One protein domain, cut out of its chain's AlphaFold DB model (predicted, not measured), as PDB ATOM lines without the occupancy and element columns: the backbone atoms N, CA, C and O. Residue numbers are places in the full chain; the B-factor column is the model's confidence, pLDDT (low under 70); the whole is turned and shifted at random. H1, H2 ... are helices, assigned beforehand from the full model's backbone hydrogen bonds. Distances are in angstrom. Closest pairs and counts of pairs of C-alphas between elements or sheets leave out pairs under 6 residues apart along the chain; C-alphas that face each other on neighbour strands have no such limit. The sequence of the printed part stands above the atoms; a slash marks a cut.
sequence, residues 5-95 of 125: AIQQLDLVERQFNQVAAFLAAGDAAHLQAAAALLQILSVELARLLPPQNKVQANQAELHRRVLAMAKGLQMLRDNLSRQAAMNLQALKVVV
ATOM      1  N   ALA A   5      -3.666 -42.134 -46.509       63.09
ATOM      2  CA  ALA A   5      -2.486 -41.663 -45.788       63.09
ATOM      3  C   ALA A   5      -1.682 -40.594 -46.555       63.09
ATOM      4  O   ALA A   5      -1.098 -39.709 -45.939       63.09
ATOM      5  N   ILE A   6      -1.664 -40.643 -47.894       68.44
ATOM      6  CA  ILE A   6      -0.930 -39.664 -48.717       68.44
ATOM      7  C   ILE A   6      -1.675 -38.325 -48.733       68.44
ATOM      8  O   ILE A   6      -1.059 -37.277 -48.587       68.44
ATOM      9  N   GLN A   7      -3.009 -38.356 -48.818       71.19
ATOM     10  CA  GLN A   7      -3.836 -37.144 -48.778       71.19
ATOM     11  C   GLN A   7      -3.752 -36.429 -47.425       71.19
ATOM     12  O   GLN A   7      -3.730 -35.200 -47.373       71.19
ATOM     13  N   GLN A   8      -3.686 -37.194 -46.331       69.88
ATOM     14  CA  GLN A   8      -3.459 -36.640 -44.997       69.88
ATOM     15  C   GLN A   8      -2.068 -36.004 -44.892       69.88
ATOM     16  O   GLN A   8      -1.948 -34.904 -44.358       69.88
ATOM     17  N   LEU A   9      -1.039 -36.626 -45.476       71.75
ATOM     18  CA  LEU A   9       0.310 -36.058 -45.499       71.75
ATOM     19  C   LEU A   9       0.388 -34.747 -46.299       71.75
ATOM     20  O   LEU A   9       1.002 -33.796 -45.833       71.75
ATOM     21  N   ASP A  10      -0.278 -34.657 -47.453       78.81
ATOM     22  CA  ASP A  10      -0.327 -33.422 -48.257       78.81
ATOM     23  C   ASP A  10      -1.041 -32.270 -47.517       78.81
ATOM     24  O   ASP A  10      -0.796 -31.087 -47.772       78.81
ATOM     25  N   LEU A  11      -1.979 -32.585 -46.619       77.25
ATOM     26  CA  LEU A  11      -2.664 -31.589 -45.792       77.25
ATOM     27  C   LEU A  11      -1.746 -31.089 -44.667       77.25
ATOM     28  O   LEU A  11      -1.616 -29.879 -44.477       77.25
ATOM     29  N   VAL A  12      -1.044 -32.016 -44.015       76.62
ATOM     30  CA  VAL A  12      -0.007 -31.746 -43.008       76.62
ATOM     31  C   VAL A  12       1.138 -30.916 -43.607       76.62
ATOM     32  O   VAL A  12       1.543 -29.914 -43.025       76.62
ATOM     33  N   GLU A  13       1.623 -31.248 -44.805       79.25
ATOM     34  CA  GLU A  13       2.685 -30.489 -45.484       79.25
ATOM     35  C   GLU A  13       2.251 -29.055 -45.825       79.25
ATOM     36  O   GLU A  13       3.018 -28.106 -45.639       79.25
ATOM     37  N   ARG A  14       1.008 -28.860 -46.281       80.44
ATOM     38  CA  ARG A  14       0.473 -27.517 -46.558       80.44
ATOM     39  C   ARG A  14       0.370 -26.670 -45.297       80.44
ATOM     40  O   ARG A  14       0.810 -25.521 -45.305       80.44
ATOM     41  N   GLN A  15      -0.161 -27.235 -44.216       76.94
ATOM     42  CA  GLN A  15      -0.247 -26.546 -42.928       76.94
ATOM     43  C   GLN A  15       1.144 -26.223 -42.366       76.94
ATOM     44  O   GLN A  15       1.364 -25.118 -41.871       76.94
ATOM     45  N   PHE A  16       2.106 -27.138 -42.512       78.25
ATOM     46  CA  PHE A  16       3.495 -26.907 -42.127       78.25
ATOM     47  C   PHE A  16       4.113 -25.725 -42.888       78.25
ATOM     48  O   PHE A  16       4.694 -24.833 -42.272       78.25
ATOM     49  N   ASN A  17       3.943 -25.667 -44.212       80.50
ATOM     50  CA  ASN A  17       4.453 -24.560 -45.028       80.50
ATOM     51  C   ASN A  17       3.798 -23.220 -44.673       80.50
ATOM     52  O   ASN A  17       4.466 -22.188 -44.657       80.50
ATOM     53  N   GLN A  18       2.507 -23.229 -44.346       79.44
ATOM     54  CA  GLN A  18       1.787 -22.035 -43.917       79.44
ATOM     55  C   GLN A  18       2.310 -21.511 -42.570       79.44
ATOM     56  O   GLN A  18       2.573 -20.319 -42.424       79.44
ATOM     57  N   VAL A  19       2.546 -22.407 -41.609       74.94
ATOM     58  CA  VAL A  19       3.184 -22.077 -40.325       74.94
ATOM     59  C   VAL A  19       4.611 -21.561 -40.529       74.94
ATOM     60  O   VAL A  19       4.991 -20.564 -39.917       74.94
ATOM     61  N   ALA A  20       5.388 -22.179 -41.420       74.69
ATOM     62  CA  ALA A  20       6.735 -21.722 -41.753       74.69
ATOM     63  C   ALA A  20       6.740 -20.302 -42.346       74.69
ATOM     64  O   ALA A  20       7.595 -19.493 -41.987       74.69
ATOM     65  N   ALA A  21       5.764 -19.975 -43.198       78.81
ATOM     66  CA  ALA A  21       5.604 -18.636 -43.756       78.81
ATOM     67  C   ALA A  21       5.250 -17.598 -42.677       78.81
ATOM     68  O   ALA A  21       5.845 -16.521 -42.646       78.81
ATOM     69  N   PHE A  22       4.347 -17.929 -41.747       74.25
ATOM     70  CA  PHE A  22       4.011 -17.042 -40.628       74.25
ATOM     71  C   PHE A  22       5.187 -16.823 -39.673       74.25
ATOM     72  O   PHE A  22       5.420 -15.703 -39.223       74.25
ATOM     73  N   LEU A  23       5.978 -17.868 -39.416       71.00
ATOM     74  CA  LEU A  23       7.199 -17.771 -38.614       71.00
ATOM     75  C   LEU A  23       8.272 -16.904 -39.287       71.00
ATOM     76  O   LEU A  23       8.983 -16.166 -38.603       71.00
ATOM     77  N   ALA A  24       8.379 -16.959 -40.616       71.94
ATOM     78  CA  ALA A  24       9.278 -16.096 -41.378       71.94
ATOM     79  C   ALA A  24       8.821 -14.626 -41.391       71.94
ATOM     80  O   ALA A  24       9.667 -13.735 -41.403       71.94
ATOM     81  N   ALA A  25       7.508 -14.370 -41.348       76.12
ATOM     82  CA  ALA A  25       6.943 -13.020 -41.302       76.12
ATOM     83  C   ALA A  25       7.166 -12.305 -39.954       76.12
ATOM     84  O   ALA A  25       7.104 -11.081 -39.902       76.12
ATOM     85  N   GLY A  26       7.453 -13.045 -38.874       65.94
ATOM     86  CA  GLY A  26       7.861 -12.471 -37.585       65.94
ATOM     87  C   GLY A  26       6.749 -11.767 -36.800       65.94
ATOM     88  O   GLY A  26       7.041 -11.021 -35.867       65.94
ATOM     89  N   ASP A  27       5.483 -11.991 -37.150       71.44
ATOM     90  CA  ASP A  27       4.348 -11.396 -36.444       71.44
ATOM     91  C   ASP A  27       4.040 -12.165 -35.148       71.44
ATOM     92  O   ASP A  27       3.652 -13.337 -35.168       71.44
ATOM     93  N   ALA A  28       4.204 -11.490 -34.007       67.69
ATOM     94  CA  ALA A  28       4.049 -12.063 -32.674       67.69
ATOM     95  C   ALA A  28       2.644 -12.635 -32.411       67.69
ATOM     96  O   ALA A  28       2.527 -13.653 -31.724       67.69
ATOM     97  N   ALA A  29       1.588 -12.035 -32.972       69.62
ATOM     98  CA  ALA A  29       0.217 -12.517 -32.785       69.62
ATOM     99  C   ALA A  29      -0.013 -13.853 -33.511       69.62
ATOM    100  O   ALA A  29      -0.633 -14.778 -32.980       69.62
ATOM    101  N   HIS A  30       0.558 -13.982 -34.708       69.12
ATOM    102  CA  HIS A  30       0.470 -15.193 -35.518       69.12
ATOM    103  C   HIS A  30       1.413 -16.297 -35.027       69.12
ATOM    104  O   HIS A  30       1.145 -17.474 -35.260       69.12
ATOM    105  N   LEU A  31       2.473 -15.950 -34.295       67.69
ATOM    106  CA  LEU A  31       3.465 -16.892 -33.774       67.69
ATOM    107  C   LEU A  31       2.865 -17.843 -32.725       67.69
ATOM    108  O   LEU A  31       3.102 -19.049 -32.776       67.69
ATOM    109  N   GLN A  32       2.026 -17.330 -31.820       70.25
ATOM    110  CA  GLN A  32       1.351 -18.160 -30.815       70.25
ATOM    111  C   GLN A  32       0.344 -19.127 -31.456       70.25
ATOM    112  O   GLN A  32       0.319 -20.312 -31.117       70.25
ATOM    113  N   ALA A  33      -0.446 -18.644 -32.419       72.31
ATOM    114  CA  ALA A  33      -1.375 -19.480 -33.175       72.31
ATOM    115  C   ALA A  33      -0.631 -20.547 -33.996       72.31
ATOM    116  O   ALA A  33      -1.004 -21.719 -33.993       72.31
ATOM    117  N   ALA A  34       0.472 -20.165 -34.641       70.00
ATOM    118  CA  ALA A  34       1.309 -21.065 -35.421       70.00
ATOM    119  C   ALA A  34       1.984 -22.143 -34.553       70.00
ATOM    120  O   ALA A  34       2.067 -23.297 -34.971       70.00
ATOM    121  N   ALA A  35       2.405 -21.809 -33.328       70.19
ATOM    122  CA  ALA A  35       2.963 -22.773 -32.377       70.19
ATOM    123  C   ALA A  35       1.926 -23.813 -31.922       70.19
ATOM    124  O   ALA A  35       2.230 -25.007 -31.883       70.19
ATOM    125  N   ALA A  36       0.692 -23.380 -31.640       74.56
ATOM    126  CA  ALA A  36      -0.405 -24.287 -31.300       74.56
ATOM    127  C   ALA A  36      -0.733 -25.238 -32.465       74.56
ATOM    128  O   ALA A  36      -0.865 -26.446 -32.265       74.56
ATOM    129  N   LEU A  37      -0.786 -24.716 -33.695       74.31
ATOM    130  CA  LEU A  37      -1.001 -25.524 -34.898       74.31
ATOM    131  C   LEU A  37       0.123 -26.543 -35.119       74.31
ATOM    132  O   LEU A  37      -0.151 -27.699 -35.427       74.31
ATOM    133  N   LEU A  38       1.381 -26.158 -34.899       72.75
ATOM    134  CA  LEU A  38       2.538 -27.047 -35.039       72.75
ATOM    135  C   LEU A  38       2.508 -28.194 -34.009       72.75
ATOM    136  O   LEU A  38       2.856 -29.333 -34.332       72.75
ATOM    137  N   GLN A  39       2.026 -27.936 -32.790       76.69
ATOM    138  CA  GLN A  39       1.829 -28.979 -31.779       76.69
ATOM    139  C   GLN A  39       0.749 -29.987 -32.199       76.69
ATOM    140  O   GLN A  39       0.967 -31.193 -32.110       76.69
ATOM    141  N   ILE A  40      -0.396 -29.515 -32.695       77.38
ATOM    142  CA  ILE A  40      -1.469 -30.395 -33.186       77.38
ATOM    143  C   ILE A  40      -0.952 -31.255 -34.346       77.38
ATOM    144  O   ILE A  40      -1.097 -32.475 -34.336       77.38
ATOM    145  N   LEU A  41      -0.261 -30.623 -35.291       74.00
ATOM    146  CA  LEU A  41       0.257 -31.253 -36.501       74.00
ATOM    147  C   LEU A  41       1.331 -32.308 -36.200       74.00
ATOM    148  O   LEU A  41       1.353 -33.366 -36.821       74.00
ATOM    149  N   SER A  42       2.184 -32.073 -35.201       71.38
ATOM    150  CA  SER A  42       3.168 -33.066 -34.742       71.38
ATOM    151  C   SER A  42       2.524 -34.265 -34.035       71.38
ATOM    152  O   SER A  42       2.971 -35.397 -34.231       71.38
ATOM    153  N   VAL A  43       1.437 -34.055 -33.284       78.06
ATOM    154  CA  VAL A  43       0.633 -35.146 -32.707       78.06
ATOM    155  C   VAL A  43      -0.073 -35.951 -33.802       78.06
ATOM    156  O   VAL A  43      -0.095 -37.180 -33.733       78.06
ATOM    157  N   GLU A  44      -0.621 -35.297 -34.826       73.62
ATOM    158  CA  GLU A  44      -1.234 -35.978 -35.973       73.62
ATOM    159  C   GLU A  44      -0.211 -36.788 -36.772       73.62
ATOM    160  O   GLU A  44      -0.463 -37.953 -37.076       73.62
ATOM    161  N   LEU A  45       0.981 -36.238 -37.021       70.88
ATOM    162  CA  LEU A  45       2.083 -36.966 -37.657       70.88
ATOM    163  C   LEU A  45       2.487 -38.206 -36.854       70.88
ATOM    164  O   LEU A  45       2.652 -39.280 -37.427       70.88
ATOM    165  N   ALA A  46       2.591 -38.085 -35.528       72.50
ATOM    166  CA  ALA A  46       2.907 -39.214 -34.656       72.50
ATOM    167  C   ALA A  46       1.815 -40.298 -34.682       72.50
ATOM    168  O   ALA A  46       2.130 -41.484 -34.612       72.50
ATOM    169  N   ARG A  47       0.540 -39.911 -34.826       72.31
ATOM    170  CA  ARG A  47      -0.588 -40.847 -34.988       72.31
ATOM    171  C   ARG A  47      -0.607 -41.522 -36.360       72.31
ATOM    172  O   ARG A  47      -1.064 -42.656 -36.466       72.31
ATOM    173  N   LEU A  48      -0.119 -40.838 -37.395       66.69
ATOM    174  CA  LEU A  48      -0.042 -41.342 -38.769       66.69
ATOM    175  C   LEU A  48       1.158 -42.261 -39.024       66.69
ATOM    176  O   LEU A  48       1.206 -42.891 -40.079       66.69
ATOM    177  N   LEU A  49       2.111 -42.370 -38.091       68.25
ATOM    178  CA  LEU A  49       3.170 -43.380 -38.123       68.25
ATOM    179  C   LEU A  49       2.684 -44.663 -37.417       68.25
ATOM    180  O   LEU A  49       2.799 -44.765 -36.195       68.25
ATOM    181  N   PRO A  50       2.154 -45.675 -38.132       59.91
ATOM    182  CA  PRO A  50       1.876 -46.966 -37.519       59.91
ATOM    183  C   PRO A  50       3.181 -47.656 -37.079       59.91
ATOM    184  O   PRO A  50       4.223 -47.465 -37.720       59.91
ATOM    185  N   PRO A  51       3.144 -48.520 -36.045       57.28
ATOM    186  CA  PRO A  51       4.243 -49.434 -35.768       57.28
ATOM    187  C   PRO A  51       4.468 -50.301 -37.010       57.28
ATOM    188  O   PRO A  51       3.562 -50.987 -37.481       57.28
ATOM    189  N   GLN A  52       5.668 -50.169 -37.573       53.69
ATOM    190  CA  GLN A  52       6.190 -50.805 -38.781       53.69
ATOM    191  C   GLN A  52       5.468 -52.107 -39.169       53.69
ATOM    192  O   GLN A  52       5.799 -53.182 -38.678       53.69
ATOM    193  N   ASN A  53       4.522 -52.029 -40.107       51.34
ATOM    194  CA  ASN A  53       3.984 -53.225 -40.745       51.34
ATOM    195  C   ASN A  53       3.896 -53.042 -42.266       51.34
ATOM    196  O   ASN A  53       3.041 -52.345 -42.801       51.34
ATOM    197  N   LYS A  54       4.879 -53.658 -42.932       54.06
ATOM    198  CA  LYS A  54       4.869 -54.239 -44.284       54.06
ATOM    199  C   LYS A  54       4.039 -53.525 -45.368       54.06
ATOM    200  O   LYS A  54       3.082 -54.097 -45.875       54.06
ATOM    201  N   VAL A  55       4.473 -52.349 -45.833       54.97
ATOM    202  CA  VAL A  55       4.098 -51.839 -47.173       54.97
ATOM    203  C   VAL A  55       5.331 -51.192 -47.822       54.97
ATOM    204  O   VAL A  55       5.593 -50.005 -47.665       54.97
ATOM    205  N   GLN A  56       6.135 -52.003 -48.516       58.31
ATOM    206  CA  GLN A  56       7.522 -51.687 -48.901       58.31
ATOM    207  C   GLN A  56       7.705 -50.670 -50.045       58.31
ATOM    208  O   GLN A  56       8.790 -50.113 -50.159       58.31
ATOM    209  N   ALA A  57       6.690 -50.372 -50.864       56.53
ATOM    210  CA  ALA A  57       6.858 -49.445 -51.996       56.53
ATOM    211  C   ALA A  57       6.560 -47.970 -51.640       56.53
ATOM    212  O   ALA A  57       7.323 -47.083 -52.009       56.53
ATOM    213  N   ASN A  58       5.506 -47.701 -50.857       61.19
ATOM    214  CA  ASN A  58       5.121 -46.333 -50.463       61.19
ATOM    215  C   ASN A  58       5.800 -45.837 -49.175       61.19
ATOM    216  O   ASN A  58       5.769 -44.640 -48.887       61.19
ATOM    217  N   GLN A  59       6.425 -46.726 -48.397       65.56
ATOM    218  CA  GLN A  59       7.142 -46.332 -47.180       65.56
ATOM    219  C   GLN A  59       8.382 -45.487 -47.472       65.56
ATOM    220  O   GLN A  59       8.691 -44.605 -46.679       65.56
ATOM    221  N   ALA A  60       9.075 -45.706 -48.593       68.94
ATOM    222  CA  ALA A  60      10.274 -44.937 -48.926       68.94
ATOM    223  C   ALA A  60       9.951 -43.461 -49.219       68.94
ATOM    224  O   ALA A  60      10.654 -42.565 -48.749       68.94
ATOM    225  N   GLU A  61       8.859 -43.200 -49.945       70.75
ATOM    226  CA  GLU A  61       8.392 -41.839 -50.221       70.75
ATOM    227  C   GLU A  61       7.876 -41.156 -48.947       70.75
ATOM    228  O   GLU A  61       8.299 -40.042 -48.639       70.75
ATOM    229  N   LEU A  62       7.046 -41.850 -48.158       70.00
ATOM    230  CA  LEU A  62       6.574 -41.360 -46.858       70.00
ATOM    231  C   LEU A  62       7.740 -41.032 -45.923       70.00
ATOM    232  O   LEU A  62       7.789 -39.948 -45.351       70.00
ATOM    233  N   HIS A  63       8.715 -41.931 -45.809       73.88
ATOM    234  CA  HIS A  63       9.893 -41.733 -44.974       73.88
ATOM    235  C   HIS A  63      10.710 -40.520 -45.427       73.88
ATOM    236  O   HIS A  63      11.133 -39.717 -44.597       73.88
ATOM    237  N   ARG A  64      10.894 -40.333 -46.742       79.19
ATOM    238  CA  ARG A  64      11.595 -39.164 -47.292       79.19
ATOM    239  C   ARG A  64      10.867 -37.858 -46.969       79.19
ATOM    240  O   ARG A  64      11.523 -36.894 -46.577       79.19
ATOM    241  N   ARG A  65       9.541 -37.824 -47.116       75.25
ATOM    242  CA  ARG A  65       8.713 -36.646 -46.812       75.25
ATOM    243  C   ARG A  65       8.710 -36.319 -45.318       75.25
ATOM    244  O   ARG A  65       8.958 -35.178 -44.938       75.25
ATOM    245  N   VAL A  66       8.566 -37.328 -44.460       75.75
ATOM    246  CA  VAL A  66       8.675 -37.173 -42.999       75.75
ATOM    247  C   VAL A  66      10.060 -36.662 -42.594       75.75
ATOM    248  O   VAL A  66      10.151 -35.743 -41.782       75.75
ATOM    249  N   LEU A  67      11.141 -37.173 -43.191       78.81
ATOM    250  CA  LEU A  67      12.494 -36.657 -42.948       78.81
ATOM    251  C   LEU A  67      12.657 -35.201 -43.396       78.81
ATOM    252  O   LEU A  67      13.306 -34.417 -42.702       78.81
ATOM    253  N   ALA A  68      12.080 -34.826 -44.540       79.06
ATOM    254  CA  ALA A  68      12.104 -33.447 -45.014       79.06
ATOM    255  C   ALA A  68      11.371 -32.510 -44.040       79.06
ATOM    256  O   ALA A  68      11.917 -31.468 -43.673       79.06
ATOM    257  N   MET A  69      10.197 -32.918 -43.544       74.62
ATOM    258  CA  MET A  69       9.452 -32.186 -42.514       74.62
ATOM    259  C   MET A  69      10.231 -32.092 -41.198       74.62
ATOM    260  O   MET A  69      10.331 -31.009 -40.629       74.62
ATOM    261  N   ALA A  70      10.862 -33.178 -40.744       76.94
ATOM    262  CA  ALA A  70      11.701 -33.172 -39.543       76.94
ATOM    263  C   ALA A  70      12.878 -32.190 -39.668       76.94
ATOM    264  O   ALA A  70      13.167 -31.426 -38.745       76.94
ATOM    265  N   LYS A  71      13.527 -32.149 -40.839       79.25
ATOM    266  CA  LYS A  71      14.596 -31.186 -41.122       79.25
ATOM    267  C   LYS A  71      14.073 -29.746 -41.151       79.25
ATOM    268  O   LYS A  71      14.737 -28.849 -40.637       79.25
ATOM    269  N   GLY A  72      12.888 -29.520 -41.717       78.69
ATOM    270  CA  GLY A  72      12.218 -28.218 -41.705       78.69
ATOM    271  C   GLY A  72      11.875 -27.749 -40.289       78.69
ATOM    272  O   GLY A  72      12.161 -26.609 -39.933       78.69
ATOM    273  N   LEU A  73      11.339 -28.638 -39.449       76.31
ATOM    274  CA  LEU A  73      11.040 -28.363 -38.038       76.31
ATOM    275  C   LEU A  73      12.289 -27.938 -37.260       76.31
ATOM    276  O   LEU A  73      12.234 -26.983 -36.486       76.31
ATOM    277  N   GLN A  74      13.422 -28.599 -37.506       77.62
ATOM    278  CA  GLN A  74      14.699 -28.214 -36.911       77.62
ATOM    279  C   GLN A  74      15.085 -26.776 -37.294       77.62
ATOM    280  O   GLN A  74      15.429 -25.982 -36.422       77.62
ATOM    281  N   MET A  75      14.955 -26.410 -38.574       78.81
ATOM    282  CA  MET A  75      15.250 -25.047 -39.035       78.81
ATOM    283  C   MET A  75      14.324 -23.998 -38.409       78.81
ATOM    284  O   MET A  75      14.793 -22.924 -38.030       78.81
ATOM    285  N   LEU A  76      13.028 -24.297 -38.270       76.38
ATOM    286  CA  LEU A  76      12.073 -23.400 -37.609       76.38
ATOM    287  C   LEU A  76      12.431 -23.195 -36.136       76.38
ATOM    288  O   LEU A  76      12.433 -22.063 -35.656       76.38
ATOM    289  N   ARG A  77      12.808 -24.269 -35.435       77.94
ATOM    290  CA  ARG A  77      13.269 -24.204 -34.043       77.94
ATOM    291  C   ARG A  77      14.519 -23.336 -33.896       77.94
ATOM    292  O   ARG A  77      14.594 -22.520 -32.980       77.94
ATOM    293  N   ASP A  78      15.470 -23.476 -34.813       78.56
ATOM    294  CA  ASP A  78      16.704 -22.687 -34.816       78.56
ATOM    295  C   ASP A  78      16.461 -21.213 -35.190       78.56
ATOM    296  O   ASP A  78      17.219 -20.324 -34.802       78.56
ATOM    297  N   ASN A  79      15.420 -20.916 -35.970       78.44
ATOM    298  CA  ASN A  79      15.019 -19.538 -36.253       78.44
ATOM    299  C   ASN A  79      14.349 -18.895 -35.028       78.44
ATOM    300  O   ASN A  79      14.735 -17.806 -34.608       78.44
ATOM    301  N   LEU A  80      13.430 -19.617 -34.381       75.81
ATOM    302  CA  LEU A  80      12.775 -19.173 -33.151       75.81
ATOM    303  C   LEU A  80      13.765 -18.920 -32.010       75.81
ATOM    304  O   LEU A  80      13.654 -17.914 -31.311       75.81
ATOM    305  N   SER A  81      14.763 -19.789 -31.832       79.38
ATOM    306  CA  SER A  81      15.793 -19.595 -30.804       79.38
ATOM    307  C   SER A  81      16.634 -18.340 -31.061       79.38
ATOM    308  O   SER A  81      16.938 -17.596 -30.125       79.38
ATOM    309  N   ARG A  82      16.952 -18.049 -32.329       81.81
ATOM    310  CA  ARG A  82      17.640 -16.815 -32.731       81.81
ATOM    311  C   ARG A  82      16.785 -15.575 -32.492       81.81
ATOM    312  O   ARG A  82      17.286 -14.618 -31.905       81.81
ATOM    313  N   GLN A  83      15.509 -15.601 -32.871       78.25
ATOM    314  CA  GLN A  83      14.576 -14.500 -32.607       78.25
ATOM    315  C   GLN A  83      14.417 -14.240 -31.102       78.25
ATOM    316  O   GLN A  83      14.459 -13.091 -30.667       78.25
ATOM    317  N   ALA A  84      14.332 -15.289 -30.279       78.25
ATOM    318  CA  ALA A  84      14.285 -15.151 -28.824       78.25
ATOM    319  C   ALA A  84      15.555 -14.484 -28.264       78.25
ATOM    320  O   ALA A  84      15.465 -13.587 -27.425       78.25
ATOM    321  N   ALA A  85      16.738 -14.871 -28.753       79.81
ATOM    322  CA  ALA A  85      18.000 -14.253 -28.349       79.81
ATOM    323  C   ALA A  85      18.082 -12.771 -28.754       79.81
ATOM    324  O   ALA A  85      18.494 -11.941 -27.941       79.81
ATOM    325  N   MET A  86      17.647 -12.428 -29.971       81.38
ATOM    326  CA  MET A  86      17.576 -11.039 -30.442       81.38
ATOM    327  C   MET A  86      16.612 -10.206 -29.596       81.38
ATOM    328  O   MET A  86      16.976  -9.119 -29.156       81.38
ATOM    329  N   ASN A  87      15.427 -10.735 -29.284       80.19
ATOM    330  CA  ASN A  87      14.453 -10.056 -28.429       80.19
ATOM    331  C   ASN A  87      15.005  -9.812 -27.020       80.19
ATOM    332  O   ASN A  87      14.838  -8.723 -26.478       80.19
ATOM    333  N   LEU A  88      15.719 -10.780 -26.435       80.56
ATOM    334  CA  LEU A  88      16.372 -10.604 -25.133       80.56
ATOM    335  C   LEU A  88      17.472  -9.536 -25.168       80.56
ATOM    336  O   LEU A  88      17.617  -8.776 -24.211       80.56
ATOM    337  N   GLN A  89      18.253  -9.463 -26.247       79.81
ATOM    338  CA  GLN A  89      19.261  -8.416 -26.422       79.81
ATOM    339  C   GLN A  89      18.617  -7.039 -26.612       79.81
ATOM    340  O   GLN A  89      19.029  -6.086 -25.956       79.81
ATOM    341  N   ALA A  90      17.570  -6.940 -27.433       79.31
ATOM    342  CA  ALA A  90      16.811  -5.709 -27.621       79.31
ATOM    343  C   ALA A  90      16.190  -5.225 -26.300       79.31
ATOM    344  O   ALA A  90      16.304  -4.052 -25.954       79.31
ATOM    345  N   LEU A  91      15.622  -6.139 -25.506       77.75
ATOM    346  CA  LEU A  91      15.049  -5.814 -24.200       77.75
ATOM    347  C   LEU A  91      16.103  -5.278 -23.220       77.75
ATOM    348  O   LEU A  91      15.822  -4.338 -22.482       77.75
ATOM    349  N   LYS A  92      17.334  -5.812 -23.252       75.69
ATOM    350  CA  LYS A  92      18.461  -5.290 -22.454       75.69
ATOM    351  C   LYS A  92      18.864  -3.865 -22.843       75.69
ATOM    352  O   LYS A  92      19.326  -3.126 -21.981       75.69
ATOM    353  N   VAL A  93      18.707  -3.485 -24.113       78.25
ATOM    354  CA  VAL A  93      19.004  -2.126 -24.598       78.25
ATOM    355  C   VAL A  93      17.883  -1.151 -24.230       78.25
ATOM    356  O   VAL A  93      18.165  -0.037 -23.799       78.25
ATOM    357  N   VAL A  94      16.621  -1.565 -24.373       75.75
ATOM    358  CA  VAL A  94      15.446  -0.710 -24.120       75.75
ATOM    359  C   VAL A  94      15.169  -0.535 -22.623       75.75
ATOM    360  O   VAL A  94      14.732   0.535 -22.202       75.75
ATOM    361  N   VAL A  95      15.451  -1.550 -21.803       68.25
ATOM    362  CA  VAL A  95      15.269  -1.516 -20.344       68.25
ATOM    363  C   VAL A  95      16.627  -1.706 -19.649       68.25
ATOM    364  O   VAL A  95      16.912  -2.776 -19.104       68.25
TER     365      VAL A  95
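This is residues 5 to 95 of the 125 residues of an uncharacterized protein of Rhodoferax sp. IMCC26218 (UniProt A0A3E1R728). One long helix, H3, runs along a rod, and a hairpin of two shorter helices, H1 and H2, lies alongside part of it, with H1 packed on H3. Residues 84 to 95 stick out at one end, and the loop of residues 50 to 57 at the other. The printed part has 91 residues with three named helices, in the order H1, H2, H3, and no named strand: all helix. It is loose, with a radius of gyration of the C-alphas of 16.4 A, and spans 59 by 18 by 18 A.

H3, residues 59 to 94, is 51.8 A long and ends at C-alpha 94 (15.446, -0.710, -24.120). H1, residues 5 to 25, begins at C-alpha 5 (-2.486, -41.663, -45.788) and is 30.5 A long; H2, residues 28 to 48, is 30.2 A.

H3 touches H1, closest at the C-alphas of Leu 76 and Ala 20, 7.0 A, at a shallow tilt of 19 degrees, the same way. H1 and H2, a helical hairpin, touch, closest at the C-alphas of Val 19 and Ala 34, 5.3 A, at a shallow tilt of 21 degrees, opposite ways. H2 and H3 are near each other, their closest C-alphas 8.5 A apart. Each O i to N i+4 pair is within hydrogen-bond range in H1 and H3; in H2, 15 of 17.

The farthest C-alphas, Lys 54 and Val 95, are 58.8 A apart. The printed part has no cut and no long link. pLDDT is under 70 in 22 residues, among them 48 to 60.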